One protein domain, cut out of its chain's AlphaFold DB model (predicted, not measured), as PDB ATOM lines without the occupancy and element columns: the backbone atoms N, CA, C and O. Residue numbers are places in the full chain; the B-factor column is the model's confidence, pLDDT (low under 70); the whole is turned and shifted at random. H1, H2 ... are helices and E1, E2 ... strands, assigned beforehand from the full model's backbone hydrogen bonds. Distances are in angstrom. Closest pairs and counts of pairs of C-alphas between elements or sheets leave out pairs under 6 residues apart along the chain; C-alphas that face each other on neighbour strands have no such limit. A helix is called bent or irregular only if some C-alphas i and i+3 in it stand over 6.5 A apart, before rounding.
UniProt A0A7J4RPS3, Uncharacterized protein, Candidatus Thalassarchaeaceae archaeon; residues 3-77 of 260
ATOM      1  N   PHE A   3      38.255  11.106  14.486       61.94
ATOM      2  CA  PHE A   3      38.958  10.735  15.718       61.94
ATOM      3  C   PHE A   3      38.541  11.502  16.998       61.94
ATOM      4  O   PHE A   3      38.277  10.838  17.998       61.94
ATOM      5  N   PRO A   4      38.408  12.847  17.012       70.56
ATOM      6  CA  PRO A   4      38.100  13.561  18.256       70.56
ATOM      7  C   PRO A   4      36.670  13.311  18.761       70.56
ATOM      8  O   PRO A   4      36.464  13.187  19.962       70.56
ATOM      9  N   GLY A   5      35.685  13.172  17.865       63.81
ATOM     10  CA  GLY A   5      34.292  12.914  18.257       63.81
ATOM     11  C   GLY A   5      34.084  11.516  18.843       63.81
ATOM     12  O   GLY A   5      33.386  11.357  19.841       63.81
ATOM     13  N   VAL A   6      34.740  10.504  18.262       67.56
ATOM     14  CA  VAL A   6      34.701   9.125  18.779       67.56
ATOM     15  C   VAL A   6      35.409   9.030  20.131       67.56
ATOM     16  O   VAL A   6      34.903   8.370  21.032       67.56
ATOM     17  N   LEU A   7      36.531   9.732  20.307       74.19
ATOM     18  CA  LEU A   7      37.243   9.780  21.584       74.19
ATOM     19  C   LEU A   7      36.365  10.370  22.699       74.19
ATOM     20  O   LEU A   7      36.276   9.787  23.776       74.19
ATOM     21  N   VAL A   8      35.668  11.478  22.426       70.06
ATOM     22  CA  VAL A   8      34.732  12.093  23.382       70.06
ATOM     23  C   VAL A   8      33.568  11.154  23.714       70.06
ATOM     24  O   VAL A   8      33.211  11.039  24.882       70.06
ATOM     25  N   LEU A   9      33.018  10.434  22.727       66.38
ATOM     26  CA  LEU A   9      31.963   9.435  22.950       66.38
ATOM     27  C   LEU A   9      32.437   8.308  23.875       66.38
ATOM     28  O   LEU A   9      31.750   7.968  24.835       66.38
ATOM     29  N   VAL A  10      33.609   7.733  23.593       77.44
ATOM     30  CA  VAL A  10      34.168   6.627  24.382       77.44
ATOM     31  C   VAL A  10      34.441   7.076  25.817       77.44
ATOM     32  O   VAL A  10      34.089   6.363  26.752       77.44
ATOM     33  N   ILE A  11      34.993   8.278  26.003       75.88
ATOM     34  CA  ILE A  11      35.237   8.847  27.334       75.88
ATOM     35  C   ILE A  11      33.915   9.102  28.071       75.88
ATOM     36  O   ILE A  11      33.797   8.734  29.236       75.88
ATOM     37  N   ALA A  12      32.904   9.670  27.407       68.81
ATOM     38  CA  ALA A  12      31.593   9.916  28.012       68.81
ATOM     39  C   ALA A  12      30.902   8.611  28.447       68.81
ATOM     40  O   ALA A  12      30.371   8.533  29.552       68.81
ATOM     41  N   LEU A  13      30.968   7.564  27.617       73.69
ATOM     42  CA  LEU A  13      30.423   6.244  27.948       73.69
ATOM     43  C   LEU A  13      31.190   5.571  29.093       73.69
ATOM     44  O   LEU A  13      30.563   4.970  29.962       73.69
ATOM     45  N   MET A  14      32.522   5.695  29.139       74.50
ATOM     46  CA  MET A  14      33.319   5.185  30.264       74.50
ATOM     47  C   MET A  14      32.998   5.907  31.574       74.50
ATOM     48  O   MET A  14      32.866   5.253  32.605       74.50
ATOM     49  N   LEU A  15      32.854   7.235  31.547       70.44
ATOM     50  CA  LEU A  15      32.509   8.018  32.737       70.44
ATOM     51  C   LEU A  15      31.112   7.676  33.262       70.44
ATOM     52  O   LEU A  15      30.938   7.572  34.471       70.44
ATOM     53  N   HIS A  16      30.147   7.444  32.370       67.94
ATOM     54  CA  HIS A  16      28.813   7.000  32.768       67.94
ATOM     55  C   HIS A  16      28.822   5.566  33.321       67.94
ATOM     56  O   HIS A  16      28.208   5.297  34.345       67.94
ATOM     57  N   ALA A  17      29.576   4.643  32.715       74.56
ATOM     58  CA  ALA A  17      29.685   3.270  33.217       74.56
ATOM     59  C   ALA A  17      30.365   3.182  34.601       74.56
ATOM     60  O   ALA A  17      30.071   2.272  35.376       74.56
ATOM     61  N   LEU A  18      31.273   4.113  34.912       75.75
ATOM     62  CA  LEU A  18      32.008   4.174  36.182       75.75
ATOM     63  C   LEU A  18      31.365   5.111  37.223       75.75
ATOM     64  O   LEU A  18      31.932   5.302  38.298       75.75
ATOM     65  N   GLU A  19      30.185   5.662  36.935       67.50
ATOM     66  CA  GLU A  19      29.405   6.564  37.793       67.50
ATOM     67  C   GLU A  19      29.393   6.174  39.289       67.50
ATOM     68  O   GLU A  19      29.865   6.974  40.105       67.50
ATOM     69  N   PRO A  20      28.988   4.950  39.693       65.75
ATOM     70  CA  PRO A  20      28.934   4.588  41.112       65.75
ATOM     71  C   PRO A  20      30.316   4.527  41.782       65.75
ATOM     72  O   PRO A  20      30.425   4.692  42.996       65.75
ATOM     73  N   ALA A  21      31.391   4.299  41.022       69.31
ATOM     74  CA  ALA A  21      32.753   4.284  41.551       69.31
ATOM     75  C   ALA A  21      33.338   5.701  41.681       69.31
ATOM     76  O   ALA A  21      34.027   5.989  42.658       69.31
ATOM     77  N   LEU A  22      33.049   6.598  40.729       65.44
ATOM     78  CA  LEU A  22      33.575   7.971  40.729       65.44
ATOM     79  C   LEU A  22      32.920   8.863  41.790       65.44
ATOM     80  O   LEU A  22      33.609   9.708  42.365       65.44
ATOM     81  N   ILE A  23      31.632   8.650  42.072       65.12
ATOM     82  CA  ILE A  23      30.903   9.346  43.143       65.12
ATOM     83  C   ILE A  23      31.503   8.991  44.512       65.12
ATOM     84  O   ILE A  23      31.825   9.873  45.302       65.12
ATOM     85  N   ASN A  24      31.770   7.703  44.764       66.75
ATOM     86  CA  ASN A  24      32.351   7.232  46.030       66.75
ATOM     87  C   ASN A  24      33.771   7.765  46.304       66.75
ATOM     88  O   ASN A  24      34.189   7.838  47.457       66.75
ATOM     89  N   ILE A  25      34.517   8.130  45.256       72.62
ATOM     90  CA  ILE A  25      35.876   8.693  45.354       72.62
ATOM     91  C   ILE A  25      35.842  10.235  45.473       72.62
ATOM     92  O   ILE A  25      36.864  10.854  45.760       72.62
ATOM     93  N   GLY A  26      34.678  10.875  45.290       67.56
ATOM     94  CA  GLY A  26      34.524  12.335  45.345       67.56
ATOM     95  C   GLY A  26      35.130  13.074  44.145       67.56
ATOM     96  O   GLY A  26      35.417  14.266  44.233       67.56
ATOM     97  N   PHE A  27      35.367  12.376  43.028       65.56
ATOM     98  CA  PHE A  27      36.037  12.942  41.851       65.56
ATOM     99  C   PHE A  27      35.101  13.787  40.971       65.56
ATOM    100  O   PHE A  27      35.558  14.700  40.284       65.56
ATOM    101  N   ILE A  28      33.792  13.504  40.984       66.00
ATOM    102  CA  ILE A  28      32.775  14.223  40.204       66.00
ATOM    103  C   ILE A  28      31.666  14.716  41.148       66.00
ATOM    104  O   ILE A  28      31.217  13.933  41.979       66.00
ATOM    105  N   PRO A  29      31.198  15.975  41.019       67.38
ATOM    106  CA  PRO A  29      30.054  16.474  41.778       67.38
ATOM    107  C   PRO A  29      28.779  15.663  41.511       67.38
ATOM    108  O   PRO A  29      28.380  15.506  40.354       67.38
ATOM    109  N   ASP A  30      28.084  15.261  42.578       65.62
ATOM    110  CA  ASP A  30      26.823  14.495  42.536       65.62
ATOM    111  C   ASP A  30      25.753  15.124  41.627       65.62
ATOM    112  O   ASP A  30      24.933  14.432  41.025       65.62
ATOM    113  N   PHE A  31      25.801  16.452  41.456       68.94
ATOM    114  CA  PHE A  31      24.870  17.201  40.616       68.94
ATOM    115  C   PHE A  31      24.826  16.716  39.153       68.94
ATOM    116  O   PHE A  31      23.770  16.789  38.525       68.94
ATOM    117  N   ILE A  32      25.926  16.186  38.609       65.50
ATOM    118  CA  ILE A  32      26.020  15.747  37.201       65.50
ATOM    119  C   ILE A  32      25.143  14.514  36.906       65.50
ATOM    120  O   ILE A  32      24.745  14.302  35.757       65.50
ATOM    121  N   PHE A  33      24.778  13.752  37.937       66.81
ATOM    122  CA  PHE A  33      23.940  12.553  37.839       66.81
ATOM    123  C   PHE A  33      22.501  12.783  38.306       66.81
ATOM    124  O   PHE A  33      21.694  11.855  38.332       66.81
ATOM    125  N   THR A  34      22.148  14.030  38.631       72.56
ATOM    126  CA  THR A  34      20.783  14.378  39.030       72.56
ATOM    127  C   THR A  34      19.812  14.032  37.894       72.56
ATOM    128  O   THR A  34      20.030  14.484  36.761       72.56
ATOM    129  N   PRO A  35      18.750  13.249  38.157       73.81
ATOM    130  CA  PRO A  35      17.722  12.992  37.162       73.81
ATOM    131  C   PRO A  35      16.961  14.288  36.862       73.81
ATOM    132  O   PRO A  35      16.529  15.011  37.760       73.81
ATOM    133  N   VAL A  36      16.831  14.592  35.575       78.12
ATOM    134  CA  VAL A  36      16.011  15.674  35.040       78.12
ATOM    135  C   VAL A  36      14.789  15.048  34.388       78.12
ATOM    136  O   VAL A  36      14.907  14.241  33.463       78.12
ATOM    137  N   ASN A  37      13.611  15.453  34.852       76.75
ATOM    138  CA  ASN A  37      12.355  14.880  34.389       76.75
ATOM    139  C   ASN A  37      11.891  15.636  33.143       76.75
ATOM    140  O   ASN A  37      11.551  16.820  33.209       76.75
ATOM    141  N   PHE A  38      11.845  14.945  32.007       74.00
ATOM    142  CA  PHE A  38      11.192  15.435  30.795       74.00
ATOM    143  C   PHE A  38       9.961  14.568  30.527       74.00
ATOM    144  O   PHE A  38      10.048  13.473  29.973       74.00
ATOM    145  N   GLY A  39       8.788  15.062  30.932       75.88
ATOM    146  CA  GLY A  39       7.556  14.273  30.875       75.88
ATOM    147  C   GLY A  39       7.608  13.086  31.854       75.88
ATOM    148  O   GLY A  39       8.027  13.288  32.991       75.88
ATOM    149  N   PRO A  40       7.179  11.869  31.463       76.50
ATOM    150  CA  PRO A  40       7.199  10.691  32.332       76.50
ATOM    151  C   PRO A  40       8.552   9.952  32.363       76.50
ATOM    152  O   PRO A  40       8.611   8.849  32.902       76.50
ATOM    153  N   LEU A  41       9.608  10.496  31.742       71.62
ATOM    154  CA  LEU A  41      10.934   9.875  31.686       71.62
ATOM    155  C   LEU A  41      11.976  10.691  32.458       71.62
ATOM    156  O   LEU A  41      12.070  11.912  32.298       71.62
ATOM    157  N   ASP A  42      12.797   9.970  33.221       77.19
ATOM    158  CA  ASP A  42      13.918  10.512  33.982       77.19
ATOM    159  C   ASP A  42      15.209  10.359  33.171       77.19
ATOM    160  O   ASP A  42      15.598   9.249  32.793       77.19
ATOM    161  N   TYR A  43      15.881  11.477  32.898       77.06
ATOM    162  CA  TYR A  43      17.146  11.494  32.167       77.06
ATOM    163  C   TYR A  43      18.272  12.036  33.051       77.06
ATOM    164  O   TYR A  43      18.129  13.125  33.605       77.06
ATOM    165  N   PRO A  44      19.424  11.355  33.148       76.62
ATOM    166  CA  PRO A  44      20.607  11.913  33.792       76.62
ATOM    167  C   PRO A  44      21.019  13.247  33.161       76.62
ATOM    168  O   PRO A  44      21.129  13.353  31.933       76.62
ATOM    169  N   LEU A  45      21.318  14.251  33.991       76.44
ATOM    170  CA  LEU A  45      21.777  15.569  33.536       76.44
ATOM    171  C   LEU A  45      22.995  15.474  32.592       76.44
ATOM    172  O   LEU A  45      23.086  16.219  31.614       76.44
ATOM    173  N   MET A  46      23.895  14.512  32.823       72.12
ATOM    174  CA  MET A  46      25.040  14.236  31.951       72.12
ATOM    175  C   MET A  46      24.640  13.985  30.486       72.12
ATOM    176  O   MET A  46      25.288  14.511  29.579       72.12
ATOM    177  N   ILE A  47      23.571  13.221  30.234       73.69
ATOM    178  CA  ILE A  47      23.110  12.917  28.870       73.69
ATOM    179  C   ILE A  47      22.605  14.190  28.187       73.69
ATOM    180  O   ILE A  47      22.896  14.409  27.013       73.69
ATOM    181  N   LEU A  48      21.921  15.068  28.927       77.31
ATOM    182  CA  LEU A  48      21.433  16.347  28.409       77.31
ATOM    183  C   LEU A  48      22.585  17.276  27.988       77.31
ATOM    184  O   LEU A  48      22.467  17.985  26.991       77.31
ATOM    185  N   ILE A  49      23.709  17.242  28.709       76.00
ATOM    186  CA  ILE A  49      24.916  18.025  28.395       76.00
ATOM    187  C   ILE A  49      25.700  17.405  27.230       76.00
ATOM    188  O   ILE A  49      26.207  18.122  26.367       76.00
ATOM    189  N   ALA A  50      25.798  16.075  27.178       73.56
ATOM    190  CA  ALA A  50      26.548  15.373  26.139       73.56
ATOM    191  C   ALA A  50      25.812  15.354  24.786       73.56
ATOM    192  O   ALA A  50      26.442  15.389  23.729       73.56
ATOM    193  N   PHE A  51      24.477  15.340  24.792       78.50
ATOM    194  CA  PHE A  51      23.658  15.232  23.585       78.50
ATOM    195  C   PHE A  51      23.928  16.330  22.531       78.50
ATOM    196  O   PHE A  51      24.164  15.977  21.370       78.50
ATOM    197  N   PRO A  52      23.995  17.635  22.872       81.38
ATOM    198  CA  PRO A  52      24.375  18.682  21.922       81.38
ATOM    199  C   PRO A  52      25.736  18.443  21.266       81.38
ATOM    200  O   PRO A  52      25.883  18.673  20.068       81.38
ATOM    201  N   VAL A  53      26.718  17.922  22.008       79.06
ATOM    202  CA  VAL A  53      28.065  17.645  21.479       79.06
ATOM    203  C   VAL A  53      28.013  16.613  20.346       79.06
ATOM    204  O   VAL A  53      28.756  16.734  19.373       79.06
ATOM    205  N   PHE A  54      27.095  15.646  20.416       75.75
ATOM    206  CA  PHE A  54      26.894  14.650  19.360       75.75
ATOM    207  C   PHE A  54      26.054  15.161  18.189       75.75
ATOM    208  O   PHE A  54      26.322  14.809  17.038       75.75
ATOM    209  N   ILE A  55      25.046  15.993  18.459       81.50
ATOM    210  CA  ILE A  55      24.140  16.498  17.422       81.50
ATOM    211  C   ILE A  55      24.776  17.615  16.595       81.50
ATOM    212  O   ILE A  55      24.556  17.657  15.386       81.50
ATOM    213  N   ILE A  56      25.588  18.491  17.197       83.38
ATOM    214  CA  ILE A  56      26.188  19.645  16.505       83.38
ATOM    215  C   ILE A  56      26.942  19.229  15.226       83.38
ATOM    216  O   ILE A  56      26.646  19.798  14.175       83.38
ATOM    217  N   PRO A  57      27.840  18.222  15.222       78.38
ATOM    218  CA  PRO A  57      28.522  17.791  13.999       78.38
ATOM    219  C   PRO A  57      27.570  17.300  12.901       78.38
ATOM    220  O   PRO A  57      27.783  17.578  11.718       78.38
ATOM    221  N   ILE A  58      26.510  16.581  13.280       81.50
ATOM    222  CA  ILE A  58      25.502  16.072  12.343       81.50
ATOM    223  C   ILE A  58      24.715  17.244  11.754       81.50
ATOM    224  O   ILE A  58      24.549  17.324  10.538       81.50
ATOM    225  N   LEU A  59      24.289  18.183  12.600       83.06
ATOM    226  CA  LEU A  59      23.565  19.378  12.188       83.06
ATOM    227  C   LEU A  59      24.406  20.237  11.238       83.06
ATOM    228  O   LEU A  59      23.916  20.629  10.184       83.06
ATOM    229  N   LEU A  60      25.685  20.467  11.556       83.44
ATOM    230  CA  LEU A  60      26.611  21.196  10.684       83.44
ATOM    231  C   LEU A  60      26.740  20.524   9.313       83.44
ATOM    232  O   LEU A  60      26.716  21.209   8.292       83.44
ATOM    233  N   ARG A  61      26.816  19.188   9.269       77.88
ATOM    234  CA  ARG A  61      26.856  18.436   8.008       77.88
ATOM    235  C   ARG A  61      25.564  18.591   7.207       77.88
ATOM    236  O   ARG A  61      25.621  18.762   5.992       77.88
ATOM    237  N   VAL A  62      24.410  18.555   7.871       84.00
ATOM    238  CA  VAL A  62      23.106  18.777   7.227       84.00
ATOM    239  C   VAL A  62      23.019  20.194   6.662       84.00
ATOM    240  O   VAL A  62      22.652  20.357   5.502       84.00
ATOM    241  N   VAL A  63      23.414  21.209   7.433       86.69
ATOM    242  CA  VAL A  63      23.421  22.609   6.984       86.69
ATOM    243  C   VAL A  63      24.364  22.800   5.798       86.69
ATOM    244  O   VAL A  63      23.957  23.397   4.803       86.69
ATOM    245  N   ALA A  64      25.577  22.244   5.847       79.44
ATOM    246  CA  ALA A  64      26.525  22.301   4.736       79.44
ATOM    247  C   ALA A  64      25.953  21.659   3.459       79.44
ATOM    248  O   ALA A  64      26.012  22.264   2.391       79.44
ATOM    249  N   ASN A  65      25.322  20.485   3.575       76.00
ATOM    250  CA  ASN A  65      24.662  19.826   2.446       76.00
ATOM    251  C   ASN A  65      23.500  20.667   1.887       76.00
ATOM    252  O   ASN A  65      23.346  20.772   0.675       76.00
ATOM    253  N   ILE A  66      22.687  21.289   2.748       83.50
ATOM    254  CA  ILE A  66      21.589  22.172   2.321       83.50
ATOM    255  C   ILE A  66      22.134  23.402   1.590       83.50
ATOM    256  O   ILE A  66      21.579  23.801   0.567       83.50
ATOM    257  N   MET A  67      23.210  24.010   2.095       81.75
ATOM    258  CA  MET A  67      23.862  25.143   1.439       81.75
ATOM    259  C   MET A  67      24.390  24.762   0.056       81.75
ATOM    260  O   MET A  67      24.186  25.513  -0.896       81.75
ATOM    261  N   ASP A  68      25.007  23.588  -0.068       76.88
ATOM    262  CA  ASP A  68      25.498  23.090  -1.351       76.88
ATOM    263  C   ASP A  68      24.349  22.848  -2.345       76.88
ATOM    264  O   ASP A  68      24.376  23.363  -3.461       76.88
ATOM    265  N   ILE A  69      23.263  22.194  -1.913       78.94
ATOM    266  CA  ILE A  69      22.057  21.992  -2.736       78.94
ATOM    267  C   ILE A  69      21.464  23.328  -3.196       78.94
ATOM    268  O   ILE A  69      21.078  23.472  -4.356       78.94
ATOM    269  N   ARG A  70      21.388  24.327  -2.306       81.00
ATOM    270  CA  ARG A  70      20.892  25.665  -2.662       81.00
ATOM    271  C   ARG A  70      21.741  26.305  -3.753       81.00
ATOM    272  O   ARG A  70      21.179  26.813  -4.718       81.00
ATOM    273  N   ARG A  71      23.067  26.227  -3.628       75.25
ATOM    274  CA  ARG A  71      24.001  26.757  -4.623       75.25
ATOM    275  C   ARG A  71      23.843  26.044  -5.966       75.25
ATOM    276  O   ARG A  71      23.777  26.700  -7.000       75.25
ATOM    277  N   GLN A  72      23.729  24.716  -5.961       73.31
ATOM    278  CA  GLN A  72      23.500  23.939  -7.182       73.31
ATOM    279  C   GLN A  72      22.177  24.324  -7.861       73.31
ATOM    280  O   GLN A  72      22.148  24.549  -9.069       73.31
ATOM    281  N   ASN A  73      21.097  24.468  -7.090       76.25
ATOM    282  CA  ASN A  73      19.796  24.889  -7.612       76.25
ATOM    283  C   ASN A  73      19.829  26.302  -8.209       76.25
ATOM    284  O   ASN A  73      19.226  26.529  -9.255       76.25
ATOM    285  N   GLU A  74      20.550  27.236  -7.584       78.38
ATOM    286  CA  GLU A  74      20.740  28.590  -8.112       78.38
ATOM    287  C   GLU A  74      21.399  28.552  -9.500       78.38
ATOM    288  O   GLU A  74      20.859  29.105 -10.458       78.38
ATOM    289  N   TYR A  75      22.491  27.802  -9.650       72.75
ATOM    290  CA  TYR A  75      23.160  27.600 -10.941       72.75
ATOM    291  C   TYR A  75      22.294  26.881 -11.983       72.75
ATOM    292  O   TYR A  75      22.380  27.201 -13.167       72.75
ATOM    293  N   ILE A  76      21.470  25.909 -11.578       72.38
ATOM    294  CA  ILE A  76      20.532  25.238 -12.493       72.38
ATOM    295  C   ILE A  76      19.473  26.233 -12.986       72.38
ATOM    296  O   ILE A  76      19.110  26.202 -14.161       72.38
ATOM    297  N   SER A  77      18.992  27.118 -12.107       73.25
ATOM    298  CA  SER A  77      17.979  28.124 -12.446       73.25
ATOM    299  C   SER A  77      18.513  29.260 -13.323       73.25
ATOM    300  O   SER A  77      17.775  29.772 -14.161       73.25
TER     301      SER A  77
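What this domain is: This is residues 3 to 77 of the 260 residues of an uncharacterized protein of Candidatus Thalassarchaeaceae archaeon (UniProt A0A7J4RPS3). A small two-strand hairpin, E1 and E2, sits at the root of one long helix, H4, whose residues 58 to 77 stick out free as an arm. H1 runs back beside the first part of H4, loosely, with the short H2 and H3 between H1 and the hairpin along the chain. The printed part has 75 residues, in the order H1, H2, H3, E1, E2, H4; the sheet E1 - E2 is antiparallel and the class is mostly helix. The whole is extended, with a radius of gyration of the C-alphas of 18.8 A, and flat, spanning 63 by 34 by 15 A.

Where its parts are: E1 is residues 35 to 38 and E2 residues 41 to 44. H4, residues 45 to 77, is 47.8 A long and ends at C-alpha 77 (17.979, 28.124, -12.446). H1, residues 3 to 17, is 21.2 A long and begins at C-alpha 3 (38.958, 10.735, 15.718). H2 is residues 19 to 24 and H3 residues 30 to 33.

How they stand to each other: In the hairpin of E1 and E2, N 36 and O 43 are 2.8 A apart, within hydrogen-bond range. H3 touches H4 at residues 45 to 46 alone; the closest C-alphas, of Ile 32 and Met 46, are 5.6 A apart. H1 and H4 are close but not clearly touching, the closest C-alphas, of Ala 12 and Ala 50, 7.7 A apart, at a shallow tilt of 27 degrees, opposite ways. H2 and H3 are close but not clearly touching, the C-alphas of Ile 23 and Asp 30 being closest at 6.6 A. H2 and H4 are apart. H4 is irregular, but only just: C-alphas 49 and 52 are 6.53 A apart. Every O i to N i+4 pair is within hydrogen-bond range in H1, 25 of 29 in H4 and 1 of 2 in H2; H3 is too short for such a pair.

The domain as a whole: The C-alphas of Asn 24 and Ser 77, the two farthest apart, are 63.7 A apart. H4 has a kink of 28 degrees near residue 57. The printed part has no cut, and its links are tight. The mean pLDDT of the printed part is 74.0; 20 residues are under 70, among them 19 to 24 and 26 to 33.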